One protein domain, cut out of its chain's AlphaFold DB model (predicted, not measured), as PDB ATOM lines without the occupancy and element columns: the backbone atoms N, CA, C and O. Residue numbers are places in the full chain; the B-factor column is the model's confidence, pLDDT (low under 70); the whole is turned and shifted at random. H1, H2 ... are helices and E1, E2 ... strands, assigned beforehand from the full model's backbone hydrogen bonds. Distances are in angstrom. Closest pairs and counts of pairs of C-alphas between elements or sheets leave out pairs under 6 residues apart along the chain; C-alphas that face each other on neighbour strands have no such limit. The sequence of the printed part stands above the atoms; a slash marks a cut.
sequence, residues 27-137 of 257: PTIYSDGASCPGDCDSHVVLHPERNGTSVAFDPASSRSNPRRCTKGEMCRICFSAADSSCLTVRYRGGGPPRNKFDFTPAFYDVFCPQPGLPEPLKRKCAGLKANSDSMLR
ATOM      1  N   PRO A  27     273.105 162.194 119.992       94.62
ATOM      2  CA  PRO A  27     272.874 162.835 118.707       94.62
ATOM      3  C   PRO A  27     271.460 163.420 118.628       94.62
ATOM      4  O   PRO A  27     270.454 162.714 118.756       94.62
ATOM      5  N   THR A  28     271.379 164.710 118.336       92.06
ATOM      6  CA  THR A  28     270.145 165.412 117.997       92.06
ATOM      7  C   THR A  28     270.179 165.920 116.563       92.06
ATOM      8  O   THR A  28     271.179 165.803 115.853       92.06
ATOM      9  N   ILE A  29     269.019 166.361 116.098       86.88
ATOM     10  CA  ILE A  29     268.864 167.014 114.808       86.88
ATOM     11  C   ILE A  29     268.370 168.419 115.111       86.88
ATOM     12  O   ILE A  29     267.421 168.566 115.886       86.88
ATOM     13  N   TYR A  30     269.005 169.415 114.514       76.62
ATOM     14  CA  TYR A  30     268.541 170.788 114.580       76.62
ATOM     15  C   TYR A  30     268.429 171.357 113.188       76.62
ATOM     16  O   TYR A  30     269.158 170.995 112.266       76.62
ATOM     17  N   SER A  31     267.481 172.269 113.091       60.94
ATOM     18  CA  SER A  31     267.249 173.105 111.936       60.94
ATOM     19  C   SER A  31     266.753 174.420 112.518       60.94
ATOM     20  O   SER A  31     265.575 174.750 112.533       60.94
ATOM     21  N   ASP A  32     267.663 175.103 113.207       56.44
ATOM     22  CA  ASP A  32     267.373 176.373 113.859       56.44
ATOM     23  C   ASP A  32     267.509 177.535 112.885       56.44
ATOM     24  O   ASP A  32     267.633 178.655 113.364       56.44
ATOM     25  N   GLY A  33     267.567 177.293 111.562       50.00
ATOM     26  CA  GLY A  33     267.639 178.257 110.455       50.00
ATOM     27  C   GLY A  33     268.676 179.388 110.558       50.00
ATOM     28  O   GLY A  33     268.740 180.242 109.675       50.00
ATOM     29  N   ALA A  34     269.463 179.456 111.634       52.88
ATOM     30  CA  ALA A  34     270.391 180.537 111.950       52.88
ATOM     31  C   ALA A  34     271.781 180.171 111.443       52.88
ATOM     32  O   ALA A  34     272.498 181.010 110.903       52.88
ATOM     33  N   SER A  35     272.136 178.889 111.564       55.28
ATOM     34  CA  SER A  35     273.425 178.382 111.101       55.28
ATOM     35  C   SER A  35     273.422 177.967 109.626       55.28
ATOM     36  O   SER A  35     274.454 178.132 108.973       55.28
ATOM     37  N   CYS A  36     272.308 177.448 109.087       59.91
ATOM     38  CA  CYS A  36     272.194 177.113 107.658       59.91
ATOM     39  C   CYS A  36     270.751 176.806 107.199       59.91
ATOM     40  O   CYS A  36     270.351 175.663 107.015       59.91
ATOM     41  N   PRO A  37     269.958 177.841 106.944       57.94
ATOM     42  CA  PRO A  37     268.648 177.671 106.333       57.94
ATOM     43  C   PRO A  37     268.804 177.183 104.882       57.94
ATOM     44  O   PRO A  37     269.372 177.867 104.037       57.94
ATOM     45  N   GLY A  38     268.361 175.956 104.610       48.62
ATOM     46  CA  GLY A  38     268.213 175.394 103.261       48.62
ATOM     47  C   GLY A  38     269.460 174.870 102.549       48.62
ATOM     48  O   GLY A  38     269.313 174.082 101.623       48.62
ATOM     49  N   ASP A  39     270.668 175.206 102.999       60.56
ATOM     50  CA  ASP A  39     271.937 174.809 102.358       60.56
ATOM     51  C   ASP A  39     273.001 174.376 103.385       60.56
ATOM     52  O   ASP A  39     274.195 174.666 103.263       60.56
ATOM     53  N   CYS A  40     272.583 173.673 104.441       73.50
ATOM     54  CA  CYS A  40     273.535 173.076 105.373       73.50
ATOM     55  C   CYS A  40     274.395 172.026 104.668       73.50
ATOM     56  O   CYS A  40     273.880 171.050 104.119       73.50
ATOM     57  N   ASP A  41     275.715 172.154 104.784       84.44
ATOM     58  CA  ASP A  41     276.575 170.993 104.617       84.44
ATOM     59  C   ASP A  41     276.359 169.982 105.755       84.44
ATOM     60  O   ASP A  41     275.808 170.293 106.814       84.44
ATOM     61  N   SER A  42     276.794 168.740 105.542       90.81
ATOM     62  CA  SER A  42     276.830 167.723 106.594       90.81
ATOM     63  C   SER A  42     277.803 168.160 107.696       90.81
ATOM     64  O   SER A  42     279.025 168.086 107.511       90.81
ATOM     65  N   HIS A  43     277.283 168.596 108.844       92.19
ATOM     66  CA  HIS A  43     278.105 169.089 109.945       92.19
ATOM     67  C   HIS A  43     277.491 168.863 111.328       92.19
ATOM     68  O   HIS A  43     276.347 168.427 111.462       92.19
ATOM     69  N   VAL A  44     278.286 169.190 112.350       93.19
ATOM     70  CA  VAL A  44     277.905 169.179 113.762       93.19
ATOM     71  C   VAL A  44     278.129 170.545 114.417       93.19
ATOM     72  O   VAL A  44     279.125 171.235 114.153       93.19
ATOM     73  N   VAL A  45     277.239 170.900 115.336       92.31
ATOM     74  CA  VAL A  45     277.470 171.917 116.370       92.31
ATOM     75  C   VAL A  45     277.383 171.278 117.747       92.31
ATOM     76  O   VAL A  45     276.723 170.260 117.967       92.31
ATOM     77  N   LEU A  46     278.108 171.854 118.696       93.25
ATOM     78  CA  LEU A  46     278.226 171.302 120.040       93.25
ATOM     79  C   LEU A  46     278.409 172.412 121.058       93.25
ATOM     80  O   LEU A  46     278.875 173.505 120.739       93.25
ATOM     81  N   HIS A  47     278.051 172.129 122.305       93.38
ATOM     82  CA  HIS A  47     278.247 173.084 123.386       93.38
ATOM     83  C   HIS A  47     279.730 173.513 123.459       93.38
ATOM     84  O   HIS A  47     280.588 172.631 123.529       93.38
ATOM     85  N   PRO A  48     280.070 174.819 123.502       93.81
ATOM     86  CA  PRO A  48     281.456 175.295 123.405       93.81
ATOM     87  C   PRO A  48     282.436 174.646 124.391       93.81
ATOM     88  O   PRO A  48     283.575 174.363 124.042       93.81
ATOM     89  N   GLU A  49     281.981 174.343 125.608       95.06
ATOM     90  CA  GLU A  49     282.791 173.663 126.633       95.06
ATOM     91  C   GLU A  49     283.155 172.210 126.309       95.06
ATOM     92  O   GLU A  49     284.016 171.631 126.964       95.06
ATOM     93  N   ARG A  50     282.497 171.591 125.326       95.38
ATOM     94  CA  ARG A  50     282.861 170.260 124.832       95.38
ATOM     95  C   ARG A  50     283.970 170.325 123.789       95.38
ATOM     96  O   ARG A  50     284.630 169.314 123.578       95.38
ATOM     97  N   ASN A  51     284.212 171.485 123.178       96.75
ATOM     98  CA  ASN A  51     285.271 171.650 122.195       96.75
ATOM     99  C   ASN A  51     286.660 171.610 122.859       96.75
ATOM    100  O   ASN A  51     286.963 172.434 123.724       96.75
ATOM    101  N   GLY A  52     287.521 170.693 122.413       96.81
ATOM    102  CA  GLY A  52     288.833 170.442 123.011       96.81
ATOM    103  C   GLY A  52     288.756 169.553 124.248       96.81
ATOM    104  O   GLY A  52     289.536 169.722 125.177       96.81
ATOM    105  N   THR A  53     287.798 168.629 124.277       96.38
ATOM    106  CA  THR A  53     287.676 167.612 125.330       96.38
ATOM    107  C   THR A  53     287.795 166.216 124.729       96.38
ATOM    108  O   THR A  53     287.857 166.054 123.513       96.38
ATOM    109  N   SER A  54     287.773 165.179 125.566       95.56
ATOM    110  CA  SER A  54     287.859 163.784 125.122       95.56
ATOM    111  C   SER A  54     286.707 163.322 124.210       95.56
ATOM    112  O   SER A  54     286.816 162.279 123.561       95.56
ATOM    113  N   VAL A  55     285.611 164.085 124.144       95.88
ATOM    114  CA  VAL A  55     284.443 163.780 123.304       95.88
ATOM    115  C   VAL A  55     284.371 164.615 122.027       95.88
ATOM    116  O   VAL A  55     283.611 164.253 121.138       95.88
ATOM    117  N   ALA A  56     285.135 165.705 121.907       96.88
ATOM    118  CA  ALA A  56     285.197 166.510 120.687       96.88
ATOM    119  C   ALA A  56     286.539 167.246 120.587       96.88
ATOM    120  O   ALA A  56     286.822 168.145 121.386       96.88
ATOM    121  N   PHE A  57     287.362 166.856 119.617       98.00
ATOM    122  CA  PHE A  57     288.734 167.334 119.479       98.00
ATOM    123  C   PHE A  57     289.231 167.294 118.031       98.00
ATOM    124  O   PHE A  57     288.688 166.591 117.177       98.00
ATOM    125  N   ASP A  58     290.269 168.080 117.753       98.38
ATOM    126  CA  ASP A  58     290.957 168.112 116.464       98.38
ATOM    127  C   ASP A  58     291.467 166.699 116.107       98.38
ATOM    128  O   ASP A  58     292.157 166.094 116.936       98.38
ATOM    129  N   PRO A  59     291.171 166.156 114.909       97.94
ATOM    130  CA  PRO A  59     291.610 164.820 114.501       97.94
ATOM    131  C   PRO A  59     293.131 164.595 114.531       97.94
ATOM    132  O   PRO A  59     293.565 163.454 114.650       97.94
ATOM    133  N   ALA A  60     293.940 165.654 114.445       97.62
ATOM    134  CA  ALA A  60     295.395 165.611 114.583       97.62
ATOM    135  C   ALA A  60     295.866 165.659 116.054       97.62
ATOM    136  O   ALA A  60     297.056 165.822 116.325       97.62
ATOM    137  N   SER A  61     294.956 165.601 117.028       97.38
ATOM    138  CA  SER A  61     295.247 165.466 118.462       97.38
ATOM    139  C   SER A  61     294.723 164.138 119.013       97.38
ATOM    140  O   SER A  61     293.979 163.424 118.342       97.38
ATOM    141  N   SER A  62     295.121 163.777 120.235       94.69
ATOM    142  CA  SER A  62     294.658 162.547 120.884       94.69
ATOM    143  C   SER A  62     293.540 162.833 121.882       94.69
ATOM    144  O   SER A  62     293.440 163.926 122.435       94.69
ATOM    145  N   ARG A  63     292.741 161.812 122.207       93.25
ATOM    146  CA  ARG A  63     291.728 161.923 123.268       93.25
ATOM    147  C   ARG A  63     292.339 162.268 124.635       93.25
ATOM    148  O   ARG A  63     291.697 162.942 125.434       93.25
ATOM    149  N   SER A  64     293.552 161.782 124.910       94.31
ATOM    150  CA  SER A  64     294.279 162.033 126.160       94.31
ATOM    151  C   SER A  64     294.910 163.425 126.233       94.31
ATOM    152  O   SER A  64     295.195 163.895 127.328       94.31
ATOM    153  N   ASN A  65     295.106 164.089 125.091       96.88
ATOM    154  CA  ASN A  65     295.604 165.458 124.995       96.88
ATOM    155  C   ASN A  65     294.831 166.224 123.900       96.88
ATOM    156  O   ASN A  65     295.373 166.486 122.817       96.88
ATOM    157  N   PRO A  66     293.537 166.509 124.137       97.44
ATOM    158  CA  PRO A  66     292.642 167.003 123.102       97.44
ATOM    159  C   PRO A  66     292.939 168.461 122.758       97.44
ATOM    160  O   PRO A  66     293.032 169.324 123.632       97.44
ATOM    161  N   ARG A  67     293.021 168.760 121.460       98.38
ATOM    162  CA  ARG A  67     293.033 170.137 120.948       98.38
ATOM    163  C   ARG A  67     291.641 170.528 120.465       98.38
ATOM    164  O   ARG A  67     290.863 169.683 120.032       98.38
ATOM    165  N   ARG A  68     291.315 171.817 120.557       98.38
ATOM    166  CA  ARG A  68     290.030 172.353 120.087       98.38
ATOM    167  C   ARG A  68     289.904 172.218 118.571       98.38
ATOM    168  O   ARG A  68     290.849 172.509 117.851       98.38
ATOM    169  N   CYS A  69     288.713 171.860 118.113       97.88
ATOM    170  CA  CYS A  69     288.308 171.925 116.719       97.88
ATOM    171  C   CYS A  69     288.165 173.380 116.254       97.88
ATOM    172  O   CYS A  69     287.634 174.234 116.980       97.88
ATOM    173  N   THR A  70     288.572 173.628 115.011       96.19
ATOM    174  CA  THR A  70     288.437 174.915 114.317       96.19
ATOM    175  C   THR A  70     287.132 174.949 113.521       96.19
ATOM    176  O   THR A  70     286.751 173.966 112.888       96.19
ATOM    177  N   LYS A  71     286.403 176.073 113.561       93.25
ATOM    178  CA  LYS A  71     285.148 176.230 112.806       93.25
ATOM    179  C   LYS A  71     285.426 176.115 111.302       93.25
ATOM    180  O   LYS A  71     286.272 176.831 110.785       93.25
ATOM    181  N   GLY A  72     284.668 175.264 110.614       90.56
ATOM    182  CA  GLY A  72     284.829 174.952 109.189       90.56
ATOM    183  C   GLY A  72     285.698 173.720 108.918       90.56
ATOM    184  O   GLY A  72     285.568 173.121 107.851       90.56
ATOM    185  N   GLU A  73     286.497 173.293 109.894       95.56
ATOM    186  CA  GLU A  73     287.391 172.141 109.782       95.56
ATOM    187  C   GLU A  73     286.730 170.843 110.257       95.56
ATOM    188  O   GLU A  73     285.646 170.828 110.855       95.56
ATOM    189  N   MET A  74     287.406 169.729 109.982       97.44
ATOM    190  CA  MET A  74     287.027 168.417 110.495       97.44
ATOM    191  C   MET A  74     287.277 168.322 112.004       97.44
ATOM    192  O   MET A  74     288.314 168.737 112.512       97.44
ATOM    193  N   CYS A  75     286.326 167.735 112.719       97.75
ATOM    194  CA  CYS A  75     286.352 167.535 114.158       97.75
ATOM    195  C   CYS A  75     286.060 166.068 114.457       97.75
ATOM    196  O   CYS A  75     285.103 165.499 113.921       97.75
ATOM    197  N   ARG A  76     286.880 165.441 115.302       97.81
ATOM    198  CA  ARG A  76     286.615 164.090 115.786       97.81
ATOM    199  C   ARG A  76     285.701 164.192 116.994       97.81
ATOM    200  O   ARG A  76     286.092 164.737 118.022       97.81
ATOM    201  N   ILE A  77     284.496 163.658 116.866       96.62
ATOM    202  CA  ILE A  77     283.517 163.585 117.950       96.62
ATOM    203  C   ILE A  77     283.350 162.139 118.395       96.62
ATOM    204  O   ILE A  77     283.474 161.233 117.576       96.62
ATOM    205  N   CYS A  78     283.068 161.916 119.674       96.25
ATOM    206  CA  CYS A  78     282.920 160.591 120.262       96.25
ATOM    207  C   CYS A  78     281.708 160.553 121.188       96.25
ATOM    208  O   CYS A  78     281.569 161.401 122.068       96.25
ATOM    209  N   PHE A  79     280.837 159.559 121.008       95.44
ATOM    210  CA  PHE A  79     279.626 159.427 121.824       95.44
ATOM    211  C   PHE A  79     279.858 158.736 123.173       95.44
ATOM    212  O   PHE A  79     278.991 158.787 124.043       95.44
ATOM    213  N   SER A  80     281.010 158.090 123.350       93.75
ATOM    214  CA  SER A  80     281.430 157.417 124.579       93.75
ATOM    215  C   SER A  80     282.964 157.389 124.679       93.75
ATOM    216  O   SER A  80     283.670 157.923 123.821       93.75
ATOM    217  N   ALA A  81     283.494 156.716 125.705       91.88
ATOM    218  CA  ALA A  81     284.930 156.480 125.848       91.88
ATOM    219  C   ALA A  81     285.502 155.438 124.861       91.88
ATOM    220  O   ALA A  81     286.720 155.307 124.781       91.88
ATOM    221  N   ALA A  82     284.667 154.694 124.126       91.75
ATOM    222  CA  ALA A  82     285.126 153.723 123.131       91.75
ATOM    223  C   ALA A  82     285.452 154.401 121.791       91.75
ATOM    224  O   ALA A  82     284.672 155.216 121.297       91.75
ATOM    225  N   ASP A  83     286.555 154.026 121.139       90.81
ATOM    226  CA  ASP A  83     286.947 154.607 119.842       90.81
ATOM    227  C   ASP A  83     285.993 154.271 118.697       90.81
ATOM    228  O   ASP A  83     285.816 155.088 117.793       90.81
ATOM    229  N   SER A  84     285.313 153.126 118.781       92.94
ATOM    230  CA  SER A  84     284.224 152.739 117.876       92.94
ATOM    231  C   SER A  84     283.006 153.663 117.965       92.94
ATOM    232  O   SER A  84     282.137 153.628 117.100       92.94
ATOM    233  N   SER A  85     282.931 154.505 119.000       94.88
ATOM    234  CA  SER A  85     281.884 155.516 119.131       94.88
ATOM    235  C   SER A  85     282.254 156.861 118.510       94.88
ATOM    236  O   SER A  85     281.504 157.819 118.681       94.88
ATOM    237  N   CYS A  86     283.399 156.964 117.832       95.38
ATOM    238  CA  CYS A  86     283.830 158.212 117.221       95.38
ATOM    239  C   CYS A  86     283.574 158.270 115.725       95.38
ATOM    240  O   CYS A  86     283.620 157.263 115.027       95.38
ATOM    241  N   LEU A  87     283.430 159.491 115.229       96.31
ATOM    242  CA  LEU A  87     283.453 159.806 113.810       96.31
ATOM    243  C   LEU A  87     284.088 161.176 113.592       96.31
ATOM    244  O   LEU A  87     284.218 161.974 114.522       96.31
ATOM    245  N   THR A  88     284.473 161.441 112.351       96.69
ATOM    246  CA  THR A  88     284.991 162.741 111.938       96.69
ATOM    247  C   THR A  88     283.929 163.454 111.115       96.69
ATOM    248  O   THR A  88     283.425 162.906 110.137       96.69
ATOM    249  N   VAL A  89     283.578 164.669 111.522       95.94
ATOM    250  CA  VAL A  89     282.540 165.490 110.890       95.94
ATOM    251  C   VAL A  89     282.961 166.952 110.927       95.94
ATOM    252  O   VAL A  89     283.709 167.372 111.810       95.94
ATOM    253  N   ARG A  90     282.494 167.749 109.969       95.56
ATOM    254  CA  ARG A  90     282.768 169.185 109.948       95.56
ATOM    255  C   ARG A  90     282.143 169.883 111.157       95.56
ATOM    256  O   ARG A  90     280.981 169.646 111.470       95.56
ATOM    257  N   TYR A  91     282.891 170.764 111.814       94.06
ATOM    258  CA  TYR A  91     282.430 171.523 112.980       94.06
ATOM    259  C   TYR A  91     282.024 172.950 112.600       94.06
ATOM    260  O   TYR A  91     282.786 173.665 111.949       94.06
ATOM    261  N   ARG A  92     280.839 173.401 113.031       91.50
ATOM    262  CA  ARG A  92     280.334 174.755 112.719       91.50
ATOM    263  C   ARG A  92     280.230 175.715 113.902       91.50
ATOM    264  O   ARG A  92     279.932 176.890 113.685       91.50
ATOM    265  N   GLY A  93     280.605 175.294 115.109       90.31
ATOM    266  CA  GLY A  93     280.662 176.177 116.275       90.31
ATOM    267  C   GLY A  93     279.762 175.743 117.430       90.31
ATOM    268  O   GLY A  93     279.438 174.565 117.588       90.31
ATOM    269  N   GLY A  94     279.394 176.729 118.250       87.69
ATOM    270  CA  GLY A  94     278.534 176.536 119.414       87.69
ATOM    271  C   GLY A  94     277.155 176.003 119.033       87.69
ATOM    272  O   GLY A  94     276.597 176.410 118.020       87.69
ATOM    273  N   GLY A  95     276.631 175.100 119.855       83.31
ATOM    274  CA  GLY A  95     275.358 174.426 119.627       83.31
ATOM    275  C   GLY A  95     274.580 174.166 120.924       83.31
ATOM    276  O   GLY A  95     274.654 174.985 121.843       83.31
ATOM    277  N   PRO A  96     273.837 173.049 121.009       79.31
ATOM    278  CA  PRO A  96     272.791 172.794 122.004       79.31
ATOM    279  C   PRO A  96     273.328 172.695 123.444       79.31
ATOM    280  O   PRO A  96     274.539 172.785 123.679       79.31
ATOM    281  N   PRO A  97     272.444 172.471 124.441       81.19
ATOM    282  CA  PRO A  97     272.852 172.215 125.816       81.19
ATOM    283  C   PRO A  97     273.942 171.147 125.952       81.19
ATOM    284  O   PRO A  97     274.162 170.295 125.087       81.19
ATOM    285  N   ARG A  98     274.612 171.175 127.106       79.56
ATOM    286  CA  ARG A  98     275.656 170.208 127.454       79.56
ATOM    287  C   ARG A  98     275.132 168.772 127.264       79.56
ATOM    288  O   ARG A  98     274.017 168.466 127.671       79.56
ATOM    289  N   ASN A  99     275.980 167.905 126.703       89.00
ATOM    290  CA  ASN A  99     275.751 166.468 126.436       89.00
ATOM    291  C   ASN A  99     275.060 166.118 125.110       89.00
ATOM    292  O   ASN A  99     274.703 164.959 124.903       89.00
ATOM    293  N   LYS A 100     274.912 167.078 124.196       93.12
ATOM    294  CA  LYS A 100     274.342 166.832 122.870       93.12
ATOM    295  C   LYS A 100     275.311 167.197 121.756       93.12
ATOM    296  O   LYS A 100     276.100 168.137 121.889       93.12
ATOM    297  N   PHE A 101     275.228 166.437 120.675       93.81
ATOM    298  CA  PHE A 101     275.776 166.795 119.376       93.81
ATOM    299  C   PHE A 101     274.616 167.009 118.432       93.81
ATOM    300  O   PHE A 101     273.819 166.097 118.226       93.81
ATOM    301  N   ASP A 102     274.533 168.208 117.880       91.94
ATOM    302  CA  ASP A 102     273.467 168.553 116.963       91.94
ATOM    303  C   ASP A 102     273.972 168.457 115.544       91.94
ATOM    304  O   ASP A 102     274.965 169.093 115.190       91.94
ATOM    305  N   PHE A 103     273.295 167.643 114.750       92.19
ATOM    306  CA  PHE A 103     273.654 167.393 113.367       92.19
ATOM    307  C   PHE A 103     272.600 167.962 112.434       92.19
ATOM    308  O   PHE A 103     271.408 167.976 112.752       92.19
ATOM    309  N   THR A 104     273.046 168.388 111.261       88.25
ATOM    310  CA  THR A 104     272.153 168.856 110.201       88.25
ATOM    311  C   THR A 104     271.415 167.682 109.553       88.25
ATOM    312  O   THR A 104     271.911 166.551 109.586       88.25
ATOM    313  N   PRO A 105     270.256 167.898 108.912       87.06
ATOM    314  CA  PRO A 105     269.611 166.849 108.124       87.06
ATOM    315  C   PRO A 105     270.533 166.232 107.062       87.06
ATOM    316  O   PRO A 105     270.632 165.010 106.975       87.06
ATOM    317  N   ALA A 106     271.323 167.066 106.373       87.62
ATOM    318  CA  ALA A 106     272.328 166.630 105.404       87.62
ATOM    319  C   ALA A 106     273.360 165.647 105.991       87.62
ATOM    320  O   ALA A 106     273.836 164.757 105.287       87.62
ATOM    321  N   PHE A 107     273.706 165.766 107.280       93.38
ATOM    322  CA  PHE A 107     274.545 164.769 107.947       93.38
ATOM    323  C   PHE A 107     273.848 163.410 108.000       93.38
ATOM    324  O   PHE A 107     274.453 162.396 107.660       93.38
ATOM    325  N   TYR A 108     272.577 163.367 108.394       93.81
ATOM    326  CA  TYR A 108     271.836 162.110 108.465       93.81
ATOM    327  C   TYR A 108     271.628 161.486 107.083       93.81
ATOM    328  O   TYR A 108     271.782 160.275 106.951       93.81
ATOM    329  N   ASP A 109     271.383 162.286 106.044       90.88
ATOM    330  CA  ASP A 109     271.265 161.777 104.672       90.88
ATOM    331  C   ASP A 109     272.558 161.117 104.180       90.88
ATOM    332  O   ASP A 109     272.520 160.070 103.533       90.88
ATOM    333  N   VAL A 110     273.716 161.687 104.531       92.31
ATOM    334  CA  VAL A 110     275.027 161.142 104.153       92.31
ATOM    335  C   VAL A 110     275.416 159.935 105.006       92.31
ATOM    336  O   VAL A 110     275.946 158.959 104.474       92.31
ATOM    337  N   PHE A 111     275.200 159.992 106.322       94.81
ATOM    338  CA  PHE A 111     275.740 159.006 107.261       94.81
ATOM    339  C   PHE A 111     274.787 157.844 107.539       94.81
ATOM    340  O   PHE A 111     275.259 156.718 107.641       94.81
ATOM    341  N   CYS A 112     273.469 158.051 107.633       95.75
ATOM    342  CA  CYS A 112     272.529 156.973 107.976       95.75
ATOM    343  C   CYS A 112     272.563 155.748 107.042       95.75
ATOM    344  O   CYS A 112     272.360 154.641 107.546       95.75
ATOM    345  N   PRO A 113     272.816 155.884 105.725       94.75
ATOM    346  CA  PRO A 113     272.952 154.730 104.836       94.75
ATOM    347  C   PRO A 113     274.265 153.950 105.014       94.75
ATOM    348  O   PRO A 113     274.390 152.843 104.491       94.75
ATOM    349  N   GLN A 114     275.263 154.517 105.701       94.19
ATOM    350  CA  GLN A 114     276.595 153.925 105.800       94.19
ATOM    351  C   GLN A 114     276.643 152.797 106.844       94.19
ATOM    352  O   GLN A 114     276.006 152.881 107.899       94.19
ATOM    353  N   PRO A 115     277.431 151.733 106.602       93.75
ATOM    354  CA  PRO A 115     277.684 150.714 107.611       93.75
ATOM    355  C   PRO A 115     278.599 151.249 108.726       93.75
ATOM    356  O   PRO A 115     279.349 152.202 108.540       93.75
ATOM    357  N   GLY A 116     278.579 150.596 109.892       91.88
ATOM    358  CA  GLY A 116     279.554 150.864 110.959       91.88
ATOM    359  C   GLY A 116     279.341 152.162 111.745       91.88
ATOM    360  O   GLY A 116     280.263 152.618 112.416       91.88
ATOM    361  N   LEU A 117     278.144 152.756 111.692       95.06
ATOM    362  CA  LEU A 117     277.824 153.926 112.509       95.06
ATOM    363  C   LEU A 117     277.949 153.626 114.009       95.06
ATOM    364  O   LEU A 117     277.510 152.559 114.456       95.06
ATOM    365  N   PRO A 118     278.429 154.596 114.810       95.62
ATOM    366  CA  PRO A 118     278.293 154.546 116.254       95.62
ATOM    367  C   PRO A 118     276.851 154.257 116.665       95.62
ATOM    368  O   PRO A 118     275.902 154.847 116.149       95.62
ATOM    369  N   GLU A 119     276.693 153.371 117.638       94.88
ATOM    370  CA  GLU A 119     275.394 152.867 118.078       94.88
ATOM    371  C   GLU A 119     274.366 153.979 118.435       94.88
ATOM    372  O   GLU A 119     273.207 153.866 118.026       94.88
ATOM    373  N   PRO A 120     274.737 155.109 119.081       95.38
ATOM    374  CA  PRO A 120     273.814 156.235 119.270       95.38
ATOM    375  C   PRO A 120     273.267 156.823 117.961       95.38
ATOM    376  O   PRO A 120     272.076 157.128 117.884       95.38
ATOM    377  N   LEU A 121     274.099 156.944 116.921       96.06
ATOM    378  CA  LEU A 121     273.659 157.412 115.606       96.06
ATOM    379  C   LEU A 121     272.804 156.381 114.890       96.06
ATOM    380  O   LEU A 121     271.783 156.750 114.321       96.06
ATOM    381  N   LYS A 122     273.161 155.096 114.969       96.44
ATOM    382  CA  LYS A 122     272.350 154.017 114.394       96.44
ATOM    383  C   LYS A 122     270.916 154.064 114.929       96.44
ATOM    384  O   LYS A 122     269.964 154.043 114.148       96.44
ATOM    385  N   ARG A 123     270.754 154.204 116.252       96.62
ATOM    386  CA  ARG A 123     269.431 154.370 116.876       96.62
ATOM    387  C   ARG A 123     268.726 155.640 116.423       96.62
ATOM    388  O   ARG A 123     267.533 155.593 116.137       96.62
ATOM    389  N   LYS A 124     269.445 156.762 116.337       96.12
ATOM    390  CA  LYS A 124     268.872 158.033 115.882       96.12
ATOM    391  C   LYS A 124     268.366 157.940 114.442       96.12
ATOM    392  O   LYS A 124     267.215 158.282 114.204       96.12
ATOM    393  N   CYS A 125     269.167 157.403 113.525       96.56
ATOM    394  CA  CYS A 125     268.789 157.146 112.134       96.56
ATOM    395  C   CYS A 125     267.542 156.258 112.029       96.56
ATOM    396  O   CYS A 125     266.591 156.607 111.331       96.56
ATOM    397  N   ALA A 126     267.509 155.141 112.765       96.88
ATOM    398  CA  ALA A 126     266.349 154.251 112.790       96.88
ATOM    399  C   ALA A 126     265.089 154.957 113.319       96.88
ATOM    400  O   ALA A 126     264.012 154.796 112.751       96.88
ATOM    401  N   GLY A 127     265.224 155.776 114.367       96.31
ATOM    402  CA  GLY A 127     264.126 156.567 114.923       96.31
ATOM    403  C   GLY A 127     263.595 157.624 113.952       96.31
ATOM    404  O   GLY A 127     262.386 157.720 113.765       96.31
ATOM    405  N   LEU A 128     264.482 158.377 113.291       94.56
ATOM    406  CA  LEU A 128     264.099 159.362 112.271       94.56
ATOM    407  C   LEU A 128     263.341 158.689 111.121       94.56
ATOM    408  O   LEU A 128     262.262 159.149 110.748       94.56
ATOM    409  N   LYS A 129     263.854 157.559 110.623       95.12
ATOM    410  CA  LYS A 129     263.189 156.782 109.577       95.12
ATOM    411  C   LYS A 129     261.821 156.255 110.017       95.12
ATOM    412  O   LYS A 129     260.849 156.404 109.290       95.12
ATOM    413  N   ALA A 130     261.721 155.664 111.206       95.69
ATOM    414  CA  ALA A 130     260.448 155.155 111.710       95.69
ATOM    415  C   ALA A 130     259.400 156.274 111.859       95.69
ATOM    416  O   ALA A 130     258.223 156.067 111.554       95.69
ATOM    417  N   ASN A 131     259.826 157.465 112.288       93.81
ATOM    418  CA  ASN A 131     258.957 158.632 112.404       93.81
ATOM    419  C   ASN A 131     258.447 159.106 111.039       93.81
ATOM    420  O   ASN A 131     257.241 159.311 110.888       93.81
ATOM    421  N   SER A 132     259.333 159.259 110.048       94.00
ATOM    422  CA  SER A 132     258.927 159.687 108.706       94.00
ATOM    423  C   SER A 132     258.045 158.641 108.028       94.00
ATOM    424  O   SER A 132     256.962 158.985 107.557       94.00
ATOM    425  N   ASP A 133     258.413 157.357 108.090       95.00
ATOM    426  CA  ASP A 133     257.598 156.251 107.575       95.00
ATOM    427  C   ASP A 133     256.194 156.255 108.202       95.00
ATOM    428  O   ASP A 133     255.201 156.044 107.509       95.00
ATOM    429  N   SER A 134     256.092 156.533 109.509       94.69
ATOM    430  CA  SER A 134     254.812 156.630 110.218       94.69
ATOM    431  C   SER A 134     253.923 157.754 109.678       94.69
ATOM    432  O   SER A 134     252.746 157.525 109.399       94.69
ATOM    433  N   MET A 135     254.481 158.951 109.468       92.50
ATOM    434  CA  MET A 135     253.742 160.090 108.905       92.50
ATOM    435  C   MET A 135     253.305 159.833 107.462       92.50
ATOM    436  O   MET A 135     252.205 160.212 107.066       92.50
ATOM    437  N   LEU A 136     254.151 159.149 106.693       94.94
ATOM    438  CA  LEU A 136     253.942 158.855 105.279       94.94
ATOM    439  C   LEU A 136     253.057 157.630 105.022       94.94
ATOM    440  O   LEU A 136     252.825 157.284 103.863       94.94
ATOM    441  N   ARG A 137     252.517 156.959 106.052       95.50
ATOM    442  CA  ARG A 137     251.599 155.819 105.844       95.50
ATOM    443  C   ARG A 137     250.375 156.231 105.031       95.50
ATOM    444  O   ARG A 137     250.061 155.580 104.036       95.50
TER     445      ARG A 137
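What this domain is: This is residues 27 to 137 of the 257 residues of an uncharacterized protein of Rhizobiales bacterium IZ6 (UniProt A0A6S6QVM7). A strongly twisted sheet of five short strands makes the body, with the short helix H1 across one part of it and the long helix H2 starting near edge strand E1 and running away from the body, so that residues 130 to 137 stick out as an arm. Beyond the other edge, at E3, a long loop, residues 47 to 73, is tied on by a short pairing of residues 56 to 57 with 76 to 77. The printed part has 111 residues, with the order E1 E2 E3 E4 E5 H1 H2 along the chain; the sheet runs E1 E5 E2 E4 E3 and is mixed. The class is mixed, helices and strands, with 49 residues, under half, in named elements. The whole is compact, with a radius of gyration of the C-alphas of 13.9 A, yet elongated in outline, 49 by 31 by 22 A.

Where its parts are: E1, residues 27 to 29, begins at C-alpha 27 (272.874, 162.835, 118.707) and is 7.0 A long. E2, residues 43 to 46, is 10.3 A long, and E3, residues 74 to 78, is 13.2 A long. E4, residues 86 to 94, starts at C-alpha 86 (283.830, 158.212, 117.221), is 19.2 A long and bends by 80 degrees at residue 90. E5, residues 100 to 103, is 9.5 A long. H1, residues 105 to 111, is 10.0 A long. H2, residues 119 to 135, is 24.6 A long and ends at C-alpha 135 (253.742, 160.090, 108.905).

How they stand to each other: E1 and E5 are parallel, with N 28 and O 101 2.8 A apart, within hydrogen-bond range. E5 and E2 are antiparallel, with N 45 and O 102 at 2.9 A. E2 and E4 are parallel at 68 degrees, with N 44 and O 90 at 2.9 A. E3 and E4 form an antiparallel hairpin, with N 75 and O 89 at 2.8 A. The pairing is staggered: E4 pairs with E3 over residues 86 to 90 and with E2 over 90 to 94. H1 is on the sheet, over E2 and across the strands at 81 degrees on the local plane, which is fitted to just 6 C-alphas; its height over the sheet is 8.3 A. The closest C-alphas of H1 and E2 are those of Phe 107 and His 43, 5.9 A apart. H2 only grazes the sheet, with residues 120 to 128; its closest C-alpha pair with E1 is Leu 121 and Pro 27, 6.3 A. H1 and H2 are close but not clearly touching, at a steep tilt of 57 degrees, opposite ways; their closest C-alphas, Tyr 108 and Cys 125, are 6.9 A apart. In H1 and H2 every O i to N i+4 pair is within hydrogen-bond range.

The domain as a whole: The C-alphas of Asn 65 and Arg 137 are the two farthest apart, 49.0 A. The printed part has no cut. The links E1 to E2 and E2 to E3 are long. Mean pLDDT of the printed part is 90.3, and residues 31 to 39 are under 70.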